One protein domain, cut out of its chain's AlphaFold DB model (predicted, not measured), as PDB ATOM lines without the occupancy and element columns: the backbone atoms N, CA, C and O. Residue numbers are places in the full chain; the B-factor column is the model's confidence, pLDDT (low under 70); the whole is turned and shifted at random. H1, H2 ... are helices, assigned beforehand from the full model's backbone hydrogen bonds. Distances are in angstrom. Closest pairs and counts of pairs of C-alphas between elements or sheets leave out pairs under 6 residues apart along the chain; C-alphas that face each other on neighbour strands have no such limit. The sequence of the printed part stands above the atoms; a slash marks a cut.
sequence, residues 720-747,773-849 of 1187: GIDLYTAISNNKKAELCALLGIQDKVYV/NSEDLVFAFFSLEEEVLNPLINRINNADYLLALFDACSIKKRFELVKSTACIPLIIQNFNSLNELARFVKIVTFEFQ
ATOM      1  N   GLY A 720       2.242 -34.834 -22.035       86.44
ATOM      2  CA  GLY A 720       1.571 -34.519 -23.302       86.44
ATOM      3  C   GLY A 720       1.169 -33.047 -23.485       86.44
ATOM      4  O   GLY A 720       0.860 -32.652 -24.613       86.44
ATOM      5  N   ILE A 721       1.239 -32.205 -22.442       91.38
ATOM      6  CA  ILE A 721       1.001 -30.751 -22.565       91.38
ATOM      7  C   ILE A 721       2.032 -30.070 -23.480       91.38
ATOM      8  O   ILE A 721       1.684 -29.120 -24.181       91.38
ATOM      9  N   ASP A 722       3.262 -30.577 -23.576       91.69
ATOM     10  CA  ASP A 722       4.270 -30.051 -24.508       91.69
ATOM     11  C   ASP A 722       3.854 -30.257 -25.971       91.69
ATOM     12  O   ASP A 722       3.974 -29.350 -26.794       91.69
ATOM     13  N   LEU A 723       3.278 -31.423 -26.291       94.31
ATOM     14  CA  LEU A 723       2.748 -31.723 -27.624       94.31
ATOM     15  C   LEU A 723       1.535 -30.834 -27.939       94.31
ATOM     16  O   LEU A 723       1.462 -30.258 -29.027       94.31
ATOM     17  N   TYR A 724       0.629 -30.649 -26.968       94.69
ATOM     18  CA  TYR A 724      -0.468 -29.678 -27.061       94.69
ATOM     19  C   TYR A 724       0.060 -28.266 -27.349       94.69
ATOM     20  O   TYR A 724      -0.421 -27.604 -28.267       94.69
ATOM     21  N   THR A 725       1.089 -27.835 -26.617       94.06
ATOM     22  CA  THR A 725       1.683 -26.496 -26.707       94.06
ATOM     23  C   THR A 725       2.416 -26.281 -28.032       94.06
ATOM     24  O   THR A 725       2.311 -25.207 -28.631       94.06
ATOM     25  N   ALA A 726       3.112 -27.293 -28.552       94.38
ATOM     26  CA  ALA A 726       3.745 -27.226 -29.866       94.38
ATOM     27  C   ALA A 726       2.705 -27.139 -31.000       94.38
ATOM     28  O   ALA A 726       2.874 -26.348 -31.932       94.38
ATOM     29  N   ILE A 727       1.600 -27.893 -30.911       94.31
ATOM     30  CA  ILE A 727       0.511 -27.860 -31.903       94.31
ATOM     31  C   ILE A 727      -0.265 -26.536 -31.823       94.31
ATOM     32  O   ILE A 727      -0.472 -25.893 -32.851       94.31
ATOM     33  N   SER A 728      -0.647 -26.076 -30.626       94.31
ATOM     34  CA  SER A 728      -1.439 -24.849 -30.444       94.31
ATOM     35  C   SER A 728      -0.698 -23.600 -30.927       94.31
ATOM     36  O   SER A 728      -1.307 -22.689 -31.490       94.31
ATOM     37  N   ASN A 729       0.628 -23.579 -30.770       93.75
ATOM     38  CA  ASN A 729       1.502 -22.520 -31.274       93.75
ATOM     39  C   ASN A 729       1.944 -22.725 -32.740       93.75
ATOM     40  O   ASN A 729       2.742 -21.936 -33.241       93.75
ATOM     41  N   ASN A 730       1.431 -23.745 -33.444       90.75
ATOM     42  CA  ASN A 730       1.771 -24.076 -34.837       90.75
ATOM     43  C   ASN A 730       3.285 -24.288 -35.081       90.75
ATOM     44  O   ASN A 730       3.831 -23.940 -36.131       90.75
ATOM     45  N   LYS A 731       3.985 -24.877 -34.107       94.06
ATOM     46  CA  LYS A 731       5.431 -25.121 -34.149       94.06
ATOM     47  C   LYS A 731       5.747 -26.562 -34.563       94.06
ATOM     48  O   LYS A 731       6.183 -27.373 -33.747       94.06
ATOM     49  N   LYS A 732       5.575 -26.900 -35.848       91.50
ATOM     50  CA  LYS A 732       5.818 -28.274 -36.346       91.50
ATOM     51  C   LYS A 732       7.218 -28.812 -35.996       91.50
ATOM     52  O   LYS A 732       7.331 -29.971 -35.619       91.50
ATOM     53  N   ALA A 733       8.262 -27.982 -36.064       87.00
ATOM     54  CA  ALA A 733       9.628 -28.395 -35.721       87.00
ATOM     55  C   ALA A 733       9.807 -28.728 -34.224       87.00
ATOM     56  O   ALA A 733      10.507 -29.680 -33.894       87.00
ATOM     57  N   GLU A 734       9.141 -27.989 -33.329       92.94
ATOM     58  CA  GLU A 734       9.150 -28.248 -31.880       92.94
ATOM     59  C   GLU A 734       8.402 -29.550 -31.564       92.94
ATOM     60  O   GLU A 734       8.915 -30.390 -30.831       92.94
ATOM     61  N   LEU A 735       7.258 -29.786 -32.222       94.00
ATOM     62  CA  LEU A 735       6.534 -31.059 -32.141       94.00
ATOM     63  C   LEU A 735       7.397 -32.239 -32.620       94.00
ATOM     64  O   LEU A 735       7.494 -33.249 -31.930       94.00
ATOM     65  N   CYS A 736       8.045 -32.116 -33.783       91.62
ATOM     66  CA  CYS A 736       8.944 -33.148 -34.300       91.62
ATOM     67  C   CYS A 736      10.100 -33.440 -33.326       91.62
ATOM     68  O   CYS A 736      10.412 -34.606 -33.094       91.62
ATOM     69  N   ALA A 737      10.696 -32.407 -32.718       89.06
ATOM     70  CA  ALA A 737      11.769 -32.560 -31.735       89.06
ATOM     71  C   ALA A 737      11.304 -33.290 -30.461       89.06
ATOM     72  O   ALA A 737      11.949 -34.258 -30.060       89.06
ATOM     73  N   LEU A 738      10.163 -32.894 -29.880       90.38
ATOM     74  CA  LEU A 738       9.554 -33.552 -28.711       90.38
ATOM     75  C   LEU A 738       9.221 -35.032 -28.971       90.38
ATOM     76  O   LEU A 738       9.324 -35.865 -28.076       90.38
ATOM     77  N   LEU A 739       8.851 -35.371 -30.208       91.56
ATOM     78  CA  LEU A 739       8.553 -36.741 -30.639       91.56
ATOM     79  C   LEU A 739       9.795 -37.549 -31.064       91.56
ATOM     80  O   LEU A 739       9.652 -38.675 -31.537       91.56
ATOM     81  N   GLY A 740      11.008 -36.988 -30.974       85.94
ATOM     82  CA  GLY A 740      12.240 -37.625 -31.463       85.94
ATOM     83  C   GLY A 740      12.328 -37.766 -32.994       85.94
ATOM     84  O   GLY A 740      13.282 -38.351 -33.517       85.94
ATOM     85  N   ILE A 741      11.366 -37.209 -33.735       84.81
ATOM     86  CA  ILE A 741      11.334 -37.195 -35.198       84.81
ATOM     87  C   ILE A 741      12.361 -36.169 -35.678       84.81
ATOM     88  O   ILE A 741      12.059 -34.990 -35.861       84.81
ATOM     89  N   GLN A 742      13.599 -36.610 -35.915       68.62
ATOM     90  CA  GLN A 742      14.599 -35.757 -36.556       68.62
ATOM     91  C   GLN A 742      14.041 -35.229 -37.884       68.62
ATOM     92  O   GLN A 742      13.699 -36.019 -38.759       68.62
ATOM     93  N   ASP A 743      14.005 -33.908 -38.071       46.94
ATOM     94  CA  ASP A 743      13.302 -33.247 -39.191       46.94
ATOM     95  C   ASP A 743      13.812 -33.685 -40.588       46.94
ATOM     96  O   ASP A 743      13.107 -33.674 -41.596       46.94
ATOM     97  N   LYS A 744      15.034 -34.234 -40.625       41.00
ATOM     98  CA  LYS A 744      15.611 -34.960 -41.767       41.00
ATOM     99  C   LYS A 744      14.711 -36.106 -42.274       41.00
ATOM    100  O   LYS A 744      14.748 -36.397 -43.466       41.00
ATOM    101  N   VAL A 745      13.913 -36.761 -41.427       41.50
ATOM    102  CA  VAL A 745      13.066 -37.923 -41.771       41.50
ATOM    103  C   VAL A 745      11.867 -37.538 -42.639       41.50
ATOM    104  O   VAL A 745      11.574 -38.251 -43.601       41.50
ATOM    105  N   TYR A 746      11.217 -36.397 -42.374       35.94
ATOM    106  CA  TYR A 746       9.992 -35.993 -43.083       35.94
ATOM    107  C   TYR A 746      10.232 -35.637 -44.563       35.94
ATOM    108  O   TYR A 746       9.298 -35.634 -45.359       35.94
ATOM    109  N   VAL A 747      11.493 -35.401 -44.949       32.91
ATOM    110  CA  VAL A 747      11.925 -35.286 -46.354       32.91
ATOM    111  C   VAL A 747      12.568 -36.589 -46.862       32.91
ATOM    112  O   VAL A 747      12.355 -36.963 -48.011       32.91
ATOM    113  N   ASN A 773       9.864 -41.871 -23.700       83.19
ATOM    114  CA  ASN A 773       9.362 -42.641 -24.835       83.19
ATOM    115  C   ASN A 773       8.341 -41.817 -25.643       83.19
ATOM    116  O   ASN A 773       7.312 -41.395 -25.109       83.19
ATOM    117  N   SER A 774       8.607 -41.617 -26.936       88.88
ATOM    118  CA  SER A 774       7.739 -40.842 -27.830       88.88
ATOM    119  C   SER A 774       6.344 -41.452 -27.963       88.88
ATOM    120  O   SER A 774       5.378 -40.715 -28.141       88.88
ATOM    121  N   GLU A 775       6.210 -42.778 -27.831       91.00
ATOM    122  CA  GLU A 775       4.899 -43.433 -27.831       91.00
ATOM    123  C   GLU A 775       4.065 -43.007 -26.614       91.00
ATOM    124  O   GLU A 775       2.908 -42.618 -26.764       91.00
ATOM    125  N   ASP A 776       4.654 -43.030 -25.416       89.00
ATOM    126  CA  ASP A 776       3.937 -42.738 -24.171       89.00
ATOM    127  C   ASP A 776       3.540 -41.255 -24.080       89.00
ATOM    128  O   ASP A 776       2.450 -40.945 -23.601       89.00
ATOM    129  N   LEU A 777       4.350 -40.340 -24.634       90.75
ATOM    130  CA  LEU A 777       3.973 -38.929 -24.789       90.75
ATOM    131  C   LEU A 777       2.747 -38.743 -25.700       90.75
ATOM    132  O   LEU A 777       1.864 -37.948 -25.377       90.75
ATOM    133  N   VAL A 778       2.653 -39.480 -26.816       92.88
ATOM    134  CA  VAL A 778       1.488 -39.406 -27.720       92.88
ATOM    135  C   VAL A 778       0.239 -39.993 -27.060       92.88
ATOM    136  O   VAL A 778      -0.837 -39.404 -27.165       92.88
ATOM    137  N   PHE A 779       0.363 -41.115 -26.344       91.38
ATOM    138  CA  PHE A 779      -0.753 -41.670 -25.568       91.38
ATOM    139  C   PHE A 779      -1.206 -40.715 -24.455       91.38
ATOM    140  O   PHE A 779      -2.409 -40.552 -24.262       91.38
ATOM    141  N   ALA A 780      -0.279 -40.036 -23.772       89.75
ATOM    142  CA  ALA A 780      -0.605 -39.033 -22.762       89.75
ATOM    143  C   ALA A 780      -1.309 -37.802 -23.368       89.75
ATOM    144  O   ALA A 780      -2.328 -37.367 -22.837       89.75
ATOM    145  N   PHE A 781      -0.860 -37.312 -24.529       92.62
ATOM    146  CA  PHE A 781      -1.544 -36.246 -25.275       92.62
ATOM    147  C   PHE A 781      -2.989 -36.622 -25.641       92.62
ATOM    148  O   PHE A 781      -3.902 -35.843 -25.384       92.62
ATOM    149  N   PHE A 782      -3.232 -37.832 -26.159       91.12
ATOM    150  CA  PHE A 782      -4.594 -38.328 -26.423       91.12
ATOM    151  C   PHE A 782      -5.359 -38.786 -25.162       91.12
ATOM    152  O   PHE A 782      -6.495 -39.244 -25.279       91.12
ATOM    153  N   SER A 783      -4.765 -38.636 -23.972       90.06
ATOM    154  CA  SER A 783      -5.413 -38.806 -22.661       90.06
ATOM    155  C   SER A 783      -5.711 -37.466 -21.964       90.06
ATOM    156  O   SER A 783      -6.147 -37.461 -20.812       90.06
ATOM    157  N   LEU A 784      -5.473 -36.328 -22.631       88.88
ATOM    158  CA  LEU A 784      -5.949 -35.021 -22.171       88.88
ATOM    159  C   LEU A 784      -7.481 -34.929 -22.301       88.88
ATOM    160  O   LEU A 784      -8.102 -35.635 -23.094       88.88
ATOM    161  N   GLU A 785      -8.091 -34.052 -21.507       89.69
ATOM    162  CA  GLU A 785      -9.548 -33.885 -21.444       89.69
ATOM    163  C   GLU A 785     -10.131 -33.419 -22.792       89.69
ATOM    164  O   GLU A 785      -9.530 -32.612 -23.506       89.69
ATOM    165  N   GLU A 786     -11.315 -33.922 -23.157       88.69
ATOM    166  CA  GLU A 786     -11.905 -33.685 -24.485       88.69
ATOM    167  C   GLU A 786     -12.170 -32.188 -24.743       88.69
ATOM    168  O   GLU A 786     -11.954 -31.689 -25.847       88.69
ATOM    169  N   GLU A 787     -12.528 -31.446 -23.690       89.06
ATOM    170  CA  GLU A 787     -12.697 -29.986 -23.693       89.06
ATOM    171  C   GLU A 787     -11.409 -29.224 -24.054       89.06
ATOM    172  O   GLU A 787     -11.470 -28.111 -24.576       89.06
ATOM    173  N   VAL A 788     -10.235 -29.824 -23.828       88.94
ATOM    174  CA  VAL A 788      -8.921 -29.272 -24.190       88.94
ATOM    175  C   VAL A 788      -8.547 -29.660 -25.623       88.94
ATOM    176  O   VAL A 788      -8.065 -28.820 -26.391       88.94
ATOM    177  N   LEU A 789      -8.781 -30.917 -26.012       91.25
ATOM    178  CA  LEU A 789      -8.382 -31.440 -27.323       91.25
ATOM    179  C   LEU A 789      -9.308 -31.006 -28.473       91.25
ATOM    180  O   LEU A 789      -8.804 -30.714 -29.561       91.25
ATOM    181  N   ASN A 790     -10.623 -30.897 -28.261       91.75
ATOM    182  CA  ASN A 790     -11.571 -30.495 -29.309       91.75
ATOM    183  C   ASN A 790     -11.269 -29.090 -29.877       91.75
ATOM    184  O   ASN A 790     -11.136 -28.962 -31.101       91.75
ATOM    185  N   PRO A 791     -11.058 -28.034 -29.057       91.06
ATOM    186  CA  PRO A 791     -10.657 -26.718 -29.558       91.06
ATOM    187  C   PRO A 791      -9.288 -26.710 -30.241       91.06
ATOM    188  O   PRO A 791      -9.066 -25.878 -31.121       91.06
ATOM    189  N   LEU A 792      -8.368 -27.605 -29.860       92.69
ATOM    190  CA  LEU A 792      -7.075 -27.741 -30.530       92.69
ATOM    191  C   LEU A 792      -7.258 -28.323 -31.934       92.69
ATOM    192  O   LEU A 792      -6.846 -27.702 -32.907       92.69
ATOM    193  N   ILE A 793      -7.902 -29.485 -32.040       92.25
ATOM    194  CA  ILE A 793      -8.068 -30.246 -33.287       92.25
ATOM    195  C   ILE A 793      -8.889 -29.462 -34.319       92.25
ATOM    196  O   ILE A 793      -8.532 -29.449 -35.496       92.25
ATOM    197  N   ASN A 794      -9.902 -28.713 -33.881       91.25
ATOM    198  CA  ASN A 794     -10.677 -27.800 -34.731       91.25
ATOM    199  C   ASN A 794      -9.829 -26.621 -35.275       91.25
ATOM    200  O   ASN A 794     -10.079 -26.109 -36.365       91.25
ATOM    201  N   ARG A 795      -8.763 -26.220 -34.567       90.62
ATOM    202  CA  ARG A 795      -7.810 -25.189 -35.024       90.62
ATOM    203  C   ARG A 795      -6.685 -25.735 -35.915       90.62
ATOM    204  O   ARG A 795      -5.980 -24.928 -36.523       90.62
ATOM    205  N   ILE A 796      -6.501 -27.054 -36.030       91.25
ATOM    206  CA  ILE A 796      -5.473 -27.637 -36.907       91.25
ATOM    207  C   ILE A 796      -5.913 -27.504 -38.373       91.25
ATOM    208  O   ILE A 796      -6.895 -28.097 -38.810       91.25
ATOM    209  N   ASN A 797      -5.139 -26.752 -39.158       86.88
ATOM    210  CA  ASN A 797      -5.391 -26.500 -40.582       86.88
ATOM    211  C   ASN A 797      -4.532 -27.353 -41.542       86.88
ATOM    212  O   ASN A 797      -4.638 -27.189 -42.756       86.88
ATOM    213  N   ASN A 798      -3.683 -28.240 -41.015       88.50
ATOM    214  CA  ASN A 798      -2.793 -29.125 -41.771       88.50
ATOM    215  C   ASN A 798      -2.698 -30.484 -41.058       88.50
ATOM    216  O   ASN A 798      -2.296 -30.546 -39.895       88.50
ATOM    217  N   ALA A 799      -3.019 -31.575 -41.755       89.44
ATOM    218  CA  ALA A 799      -2.989 -32.932 -41.209       89.44
ATOM    219  C   ALA A 799      -1.597 -33.362 -40.702       89.44
ATOM    220  O   ALA A 799      -1.513 -34.237 -39.844       89.44
ATOM    221  N   ASP A 800      -0.515 -32.730 -41.175       88.50
ATOM    222  CA  ASP A 800       0.874 -33.005 -40.777       88.50
ATOM    223  C   ASP A 800       1.093 -33.102 -39.259       88.50
ATOM    224  O   ASP A 800       1.909 -33.911 -38.823       88.50
ATOM    225  N   TYR A 801       0.402 -32.283 -38.457       92.88
ATOM    226  CA  TYR A 801       0.550 -32.295 -36.996       92.88
ATOM    227  C   TYR A 801       0.030 -33.600 -36.384       92.88
ATOM    228  O   TYR A 801       0.708 -34.214 -35.563       92.88
ATOM    229  N   LEU A 802      -1.140 -34.066 -36.832       90.75
ATOM    230  CA  LEU A 802      -1.699 -35.352 -36.412       90.75
ATOM    231  C   LEU A 802      -0.881 -36.517 -36.983       90.75
ATOM    232  O   LEU A 802      -0.609 -37.490 -36.285       90.75
ATOM    233  N   LEU A 803      -0.440 -36.406 -38.237       90.12
ATOM    234  CA  LEU A 803       0.391 -37.424 -38.878       90.12
ATOM    235  C   LEU A 803       1.739 -37.597 -38.169       90.12
ATOM    236  O   LEU A 803       2.177 -38.734 -38.040       90.12
ATOM    237  N   ALA A 804       2.351 -36.531 -37.643       90.94
ATOM    238  CA  ALA A 804       3.563 -36.623 -36.827       90.94
ATOM    239  C   ALA A 804       3.337 -37.427 -35.531       90.94
ATOM    240  O   ALA A 804       4.136 -38.310 -35.227       90.94
ATOM    241  N   LEU A 805       2.223 -37.201 -34.817       92.31
ATOM    242  CA  LEU A 805       1.850 -37.991 -33.630       92.31
ATOM    243  C   LEU A 805       1.720 -39.489 -33.967       92.31
ATOM    244  O   LEU A 805       2.240 -40.342 -33.247       92.31
ATOM    245  N   PHE A 806       1.075 -39.824 -35.089       90.31
ATOM    246  CA  PHE A 806       0.977 -41.216 -35.534       90.31
ATOM    247  C   PHE A 806       2.315 -41.785 -36.022       90.31
ATOM    248  O   PHE A 806       2.578 -42.963 -35.775       90.31
ATOM    249  N   ASP A 807       3.170 -40.998 -36.686       88.06
ATOM    250  CA  ASP A 807       4.462 -41.491 -37.181       88.06
ATOM    251  C   ASP A 807       5.489 -41.726 -36.056       88.06
ATOM    252  O   ASP A 807       6.343 -42.600 -36.202       88.06
ATOM    253  N   ALA A 808       5.342 -41.043 -34.912       89.94
ATOM    254  CA  ALA A 808       6.106 -41.279 -33.681       89.94
ATOM    255  C   ALA A 808       5.790 -42.615 -32.975       89.94
ATOM    256  O   ALA A 808       6.551 -43.049 -32.110       89.94
ATOM    257  N   CYS A 809       4.677 -43.266 -33.329       87.31
ATOM    258  CA  CYS A 809       4.251 -44.542 -32.754       87.31
ATOM    259  C   CYS A 809       4.691 -45.740 -33.612       87.31
ATOM    260  O   CYS A 809       4.649 -45.697 -34.846       87.31
ATOM    261  N   SER A 810       5.009 -46.874 -32.987       86.12
ATOM    262  CA  SER A 810       5.147 -48.168 -33.668       86.12
ATOM    263  C   SER A 810       3.817 -48.634 -34.270       86.12
ATOM    264  O   SER A 810       2.739 -48.218 -33.847       86.12
ATOM    265  N   ILE A 811       3.856 -49.549 -35.245       79.62
ATOM    266  CA  ILE A 811       2.643 -50.065 -35.912       79.62
ATOM    267  C   ILE A 811       1.649 -50.652 -34.892       79.62
ATOM    268  O   ILE A 811       0.453 -50.377 -34.975       79.62
ATOM    269  N   LYS A 812       2.132 -51.398 -33.885       82.56
ATOM    270  CA  LYS A 812       1.290 -51.929 -32.798       82.56
ATOM    271  C   LYS A 812       0.626 -50.798 -32.012       82.56
ATOM    272  O   LYS A 812      -0.586 -50.843 -31.810       82.56
ATOM    273  N   LYS A 813       1.388 -49.768 -31.631       85.88
ATOM    274  CA  LYS A 813       0.861 -48.606 -30.909       85.88
ATOM    275  C   LYS A 813      -0.107 -47.758 -31.727       85.88
ATOM    276  O   LYS A 813      -1.108 -47.332 -31.164       85.88
ATOM    277  N   ARG A 814       0.084 -47.611 -33.044       85.19
ATOM    278  CA  ARG A 814      -0.913 -46.989 -33.942       85.19
ATOM    279  C   ARG A 814      -2.248 -47.741 -33.884       85.19
ATOM    280  O   ARG A 814      -3.281 -47.110 -33.714       85.19
ATOM    281  N   PHE A 815      -2.241 -49.077 -33.944       81.38
ATOM    282  CA  PHE A 815      -3.471 -49.869 -33.788       81.38
ATOM    283  C   PHE A 815      -4.055 -49.839 -32.364       81.38
ATOM    284  O   PHE A 815      -5.265 -49.991 -32.222       81.38
ATOM    285  N   GLU A 816      -3.246 -49.656 -31.316       83.75
ATOM    286  CA  GLU A 816      -3.743 -49.451 -29.944       83.75
ATOM    287  C   GLU A 816      -4.409 -48.075 -29.783       83.75
ATOM    288  O   GLU A 816      -5.530 -48.028 -29.287       83.75
ATOM    289  N   LEU A 817      -3.809 -46.996 -30.309       81.19
ATOM    290  CA  LEU A 817      -4.365 -45.626 -30.341       81.19
ATOM    291  C   LEU A 817      -5.741 -45.532 -31.020       81.19
ATOM    292  O   LEU A 817      -6.544 -44.662 -30.704       81.19
ATOM    293  N   VAL A 818      -6.011 -46.441 -31.953       72.62
ATOM    294  CA  VAL A 818      -7.274 -46.536 -32.705       72.62
ATOM    295  C   VAL A 818      -8.323 -47.369 -31.973       72.62
ATOM    296  O   VAL A 818      -9.520 -47.228 -32.216       72.62
ATOM    297  N   LYS A 819      -7.876 -48.261 -31.085       72.81
ATOM    298  CA  LYS A 819      -8.734 -49.113 -30.252       72.81
ATOM    299  C   LYS A 819      -9.059 -48.451 -28.914       72.81
ATOM    300  O   LYS A 819     -10.099 -48.766 -28.344       72.81
ATOM    301  N   SER A 820      -8.223 -47.526 -28.437       70.06
ATOM    302  CA  SER A 820      -8.619 -46.541 -27.428       70.06
ATOM    303  C   SER A 820      -9.678 -45.614 -28.020       70.06
ATOM    304  O   SER A 820      -9.406 -44.848 -28.944       70.06
ATOM    305  N   THR A 821     -10.893 -45.695 -27.484       56.38
ATOM    306  CA  THR A 821     -12.136 -45.209 -28.104       56.38
ATOM    307  C   THR A 821     -12.270 -43.693 -28.251       56.38
ATOM    308  O   THR A 821     -13.261 -43.254 -28.815       56.38
ATOM    309  N   ALA A 822     -11.308 -42.890 -27.790       71.88
ATOM    310  CA  ALA A 822     -11.351 -41.432 -27.915       71.88
ATOM    311  C   ALA A 822     -10.712 -40.902 -29.215       71.88
ATOM    312  O   ALA A 822     -11.300 -40.067 -29.889       71.88
ATOM    313  N   CYS A 823      -9.521 -41.381 -29.596       82.50
ATOM    314  CA  CYS A 823      -8.646 -40.684 -30.556       82.50
ATOM    315  C   CYS A 823      -9.242 -40.513 -31.967       82.50
ATOM    316  O   CYS A 823      -9.213 -39.413 -32.521       82.50
ATOM    317  N   ILE A 824      -9.803 -41.576 -32.558       84.88
ATOM    318  CA  ILE A 824     -10.386 -41.485 -33.906       84.88
ATOM    319  C   ILE A 824     -11.686 -40.665 -33.918       84.88
ATOM    320  O   ILE A 824     -11.737 -39.740 -34.727       84.88
ATOM    321  N   PRO A 825     -12.680 -40.884 -33.033       87.38
ATOM    322  CA  PRO A 825     -13.853 -40.005 -32.954       87.38
ATOM    323  C   PRO A 825     -13.481 -38.532 -32.755       87.38
ATOM    324  O   PRO A 825     -13.900 -37.674 -33.529       87.38
ATOM    325  N   LEU A 826     -12.599 -38.243 -31.795       87.00
ATOM    326  CA  LEU A 826     -12.082 -36.906 -31.498       87.00
ATOM    327  C   LEU A 826     -11.531 -36.204 -32.755       87.00
ATOM    328  O   LEU A 826     -11.896 -35.060 -33.030       87.00
ATOM    329  N   ILE A 827     -10.705 -36.892 -33.553       90.25
ATOM    330  CA  ILE A 827     -10.174 -36.351 -34.811       90.25
ATOM    331  C   ILE A 827     -11.278 -36.226 -35.871       90.25
ATOM    332  O   ILE A 827     -11.475 -35.140 -36.411       90.25
ATOM    333  N   ILE A 828     -12.002 -37.306 -36.184       91.44
ATOM    334  CA  ILE A 828     -12.969 -37.312 -37.293       91.44
ATOM    335  C   ILE A 828     -14.091 -36.294 -37.054       91.44
ATOM    336  O   ILE A 828     -14.437 -35.563 -37.979       91.44
ATOM    337  N   GLN A 829     -14.624 -36.177 -35.837       91.25
ATOM    338  CA  GLN A 829     -15.734 -35.266 -35.539       91.25
ATOM    339  C   GLN A 829     -15.326 -33.783 -35.518       91.25
ATOM    340  O   GLN A 829     -16.129 -32.945 -35.916       91.25
ATOM    341  N   ASN A 830     -14.101 -33.444 -35.090       88.56
ATOM    342  CA  ASN A 830     -13.721 -32.048 -34.808       88.56
ATOM    343  C   ASN A 830     -12.792 -31.402 -35.845       88.56
ATOM    344  O   ASN A 830     -12.596 -30.187 -35.808       88.56
ATOM    345  N   PHE A 831     -12.183 -32.168 -36.756       88.31
ATOM    346  CA  PHE A 831     -11.212 -31.613 -37.701       88.31
ATOM    347  C   PHE A 831     -11.896 -30.735 -38.764       88.31
ATOM    348  O   PHE A 831     -12.727 -31.208 -39.538       88.31
ATOM    349  N   ASN A 832     -11.561 -29.447 -38.798       87.62
ATOM    350  CA  ASN A 832     -12.333 -28.425 -39.517       87.62
ATOM    351  C   ASN A 832     -12.200 -28.527 -41.052       87.62
ATOM    352  O   ASN A 832     -13.183 -28.460 -41.783       87.62
ATOM    353  N   SER A 833     -10.989 -28.768 -41.564       89.44
ATOM    354  CA  SER A 833     -10.751 -28.875 -43.011       89.44
ATOM    355  C   SER A 833     -11.075 -30.274 -43.543       89.44
ATOM    356  O   SER A 833     -10.266 -31.192 -43.409       89.44
ATOM    357  N   LEU A 834     -12.211 -30.426 -44.233       88.06
ATOM    358  CA  LEU A 834     -12.612 -31.674 -44.901       88.06
ATOM    359  C   LEU A 834     -11.574 -32.194 -45.912       88.06
ATOM    360  O   LEU A 834     -11.375 -33.401 -46.030       88.06
ATOM    361  N   ASN A 835     -10.862 -31.302 -46.608       87.56
ATOM    362  CA  ASN A 835      -9.791 -31.684 -47.539       87.56
ATOM    363  C   ASN A 835      -8.583 -32.296 -46.813       87.56
ATOM    364  O   ASN A 835      -8.017 -33.294 -47.261       87.56
ATOM    365  N   GLU A 836      -8.198 -31.730 -45.668       88.12
ATOM    366  CA  GLU A 836      -7.106 -32.272 -44.859       88.12
ATOM    367  C   GLU A 836      -7.567 -33.489 -44.029       88.12
ATOM    368  O   GLU A 836      -6.768 -34.394 -43.795       88.12
ATOM    369  N   LEU A 837      -8.859 -33.602 -43.690       88.12
ATOM    370  CA  LEU A 837      -9.467 -34.832 -43.166       88.12
ATOM    371  C   LEU A 837      -9.407 -35.957 -44.208       88.12
ATOM    372  O   LEU A 837      -8.967 -37.063 -43.903       88.12
ATOM    373  N   ALA A 838      -9.782 -35.670 -45.457       88.38
ATOM    374  CA  ALA A 838      -9.684 -36.602 -46.577       88.38
ATOM    375  C   ALA A 838      -8.237 -37.075 -46.791       88.38
ATOM    376  O   ALA A 838      -7.997 -38.258 -47.040       88.38
ATOM    377  N   ARG A 839      -7.263 -36.164 -46.659       88.00
ATOM    378  CA  ARG A 839      -5.824 -36.457 -46.696       88.00
ATOM    379  C   ARG A 839      -5.392 -37.344 -45.521       88.00
ATOM    380  O   ARG A 839      -4.745 -38.363 -45.752       88.00
ATOM    381  N   PHE A 840      -5.788 -37.002 -44.294       88.94
ATOM    382  CA  PHE A 840      -5.512 -37.778 -43.082       88.94
ATOM    383  C   PHE A 840      -6.066 -39.204 -43.196       88.94
ATOM    384  O   PHE A 840      -5.295 -40.156 -43.117       88.94
ATOM    385  N   VAL A 841      -7.362 -39.360 -43.488       87.00
ATOM    386  CA  VAL A 841      -8.039 -40.661 -43.654       87.00
ATOM    387  C   VAL A 841      -7.390 -41.501 -44.758       87.00
ATOM    388  O   VAL A 841      -7.221 -42.708 -44.580       87.00
ATOM    389  N   LYS A 842      -6.961 -40.895 -45.875       84.69
ATOM    390  CA  LYS A 842      -6.222 -41.602 -46.937       84.69
ATOM    391  C   LYS A 842      -4.861 -42.112 -46.454       84.69
ATOM    392  O   LYS A 842      -4.578 -43.290 -46.644       84.69
ATOM    393  N   ILE A 843      -4.042 -41.288 -45.801       82.56
ATOM    394  CA  ILE A 843      -2.710 -41.698 -45.307       82.56
ATOM    395  C   ILE A 843      -2.842 -42.772 -44.213       82.56
ATOM    396  O   ILE A 843      -2.195 -43.818 -44.272       82.56
ATOM    397  N   VAL A 844      -3.774 -42.574 -43.282       81.69
ATOM    398  CA  VAL A 844      -4.177 -43.547 -42.257       81.69
ATOM    399  C   VAL A 844      -4.616 -44.887 -42.866       81.69
ATOM    400  O   VAL A 844      -4.208 -45.958 -42.407       81.69
ATOM    401  N   THR A 845      -5.394 -44.847 -43.948       79.12
ATOM    402  CA  THR A 845      -5.810 -46.044 -44.688       79.12
ATOM    403  C   THR A 845      -4.621 -46.724 -45.362       79.12
ATOM    404  O   THR A 845      -4.363 -47.897 -45.102       79.12
ATOM    405  N   PHE A 846      -3.919 -46.023 -46.251       77.44
ATOM    406  CA  PHE A 846      -2.982 -46.636 -47.193       77.44
ATOM    407  C   PHE A 846      -1.581 -46.838 -46.607       77.44
ATOM    408  O   PHE A 846      -1.044 -47.940 -46.716       77.44
ATOM    409  N   GLU A 847      -1.006 -45.823 -45.956       77.75
ATOM    410  CA  GLU A 847       0.350 -45.891 -45.394       77.75
ATOM    411  C   GLU A 847       0.367 -46.596 -44.036       77.75
ATOM    412  O   GLU A 847       1.208 -47.464 -43.803       77.75
ATOM    413  N   PHE A 848      -0.582 -46.273 -43.148       77.81
ATOM    414  CA  PHE A 848      -0.666 -46.896 -41.816       77.81
ATOM    415  C   PHE A 848      -1.505 -48.187 -41.806       77.81
ATOM    416  O   PHE A 848      -1.609 -48.848 -40.774       77.81
ATOM    417  N   GLN A 849      -2.043 -48.588 -42.964       84.38
ATOM    418  CA  GLN A 849      -2.648 -49.901 -43.222       84.38
ATOM    419  C   GLN A 849      -3.834 -50.250 -42.305       84.38
ATOM    420  O   GLN A 849      -4.077 -51.429 -42.030       84.38
TER     421      GLN A 849
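This is residues 720 to 747 and 773 to 849 of the 1187 residues of the protein "ULP_PROTEASE domain-containing protein" of Legionella quinlivanii (UniProt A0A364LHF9). What does the model look like? It is a rounded cluster of short helices set round H6 in the middle: the longest helix, H9, runs beside H6, and H1, H2, H4 and H7 stand round the rest of it. H5 and H8 make a crossed pair at one side, and little H3 lies at the rim. What is it made of? The printed part has 105 residues with nine named helices, H1 to H9 in chain order, and no named strand; the class is all helix. It is compact, with a radius of gyration of the C-alphas of 12.5 A and spans of 31 by 29 by 25 A.

What is near H9, residues 834 to 846? It touches no helix, but is near H6, residues 800 to 807, with C-alphas Leu 803 and Phe 840 closest at 7.3 A and a shallow tilt of 19 degrees, the same way. It is also near H8, residues 823 to 830, which touches H5, residues 786 to 795, at a steep tilt of 57 degrees; their closest C-alphas, Asn 794 and Asn 830, are 5.2 A apart. Which helix is the hub? H1, residues 721 to 728, touches H5, with C-alphas Ser 728 and Leu 792 closest at 6.3 A, and forms a helical hairpin with H2, residues 732 to 738, at 9 degrees, where C-alphas Ala 726 and Leu 735 are closest at 5.3 A. H1 also touches H4, residues 774 to 781, about perpendicular at 78 degrees, with C-alphas Ile 721 and Phe 781 closest at 6.6 A. H2 touches H6, with C-alphas Lys 732 and Tyr 801 closest at 6.7 A. What of the others? H7, residues 811 to 819, is near H4, with C-alphas Phe 779 and Leu 817 closest at 7.2 A, while H3, residues 744 to 747, touches no helix. Helix packing is part aligned, part crossed: 3 of 5 touching pairs are at a shallow tilt. Do the backbones hold helical pairs? Every O i to N i+4 pair is within hydrogen-bond range in H1, H2, H4, H6, H7, H8 and H9, and 4 of 6 in H5; H3 is too short for such a pair.

Where does H9 run? From C-alpha 834 at (-12.612, -31.674, -44.901) to C-alpha 846 at (-2.982, -46.636, -47.193), 17.9 A. Where does H1 begin? C-alpha 721 is at (1.001, -30.751, -22.565). Which others are long? H5 measures 14.1 A and H7 12.7 A.

Is anything missing? Residues 748 to 772 are not printed, and C-alphas 747 and 773 are 22.9 A apart across the cut. Are links long? The links printed whole are tight. Where is confidence low? Residues 742 to 747 and residue 821 are under 70; the mean pLDDT of the printed part is 85.2.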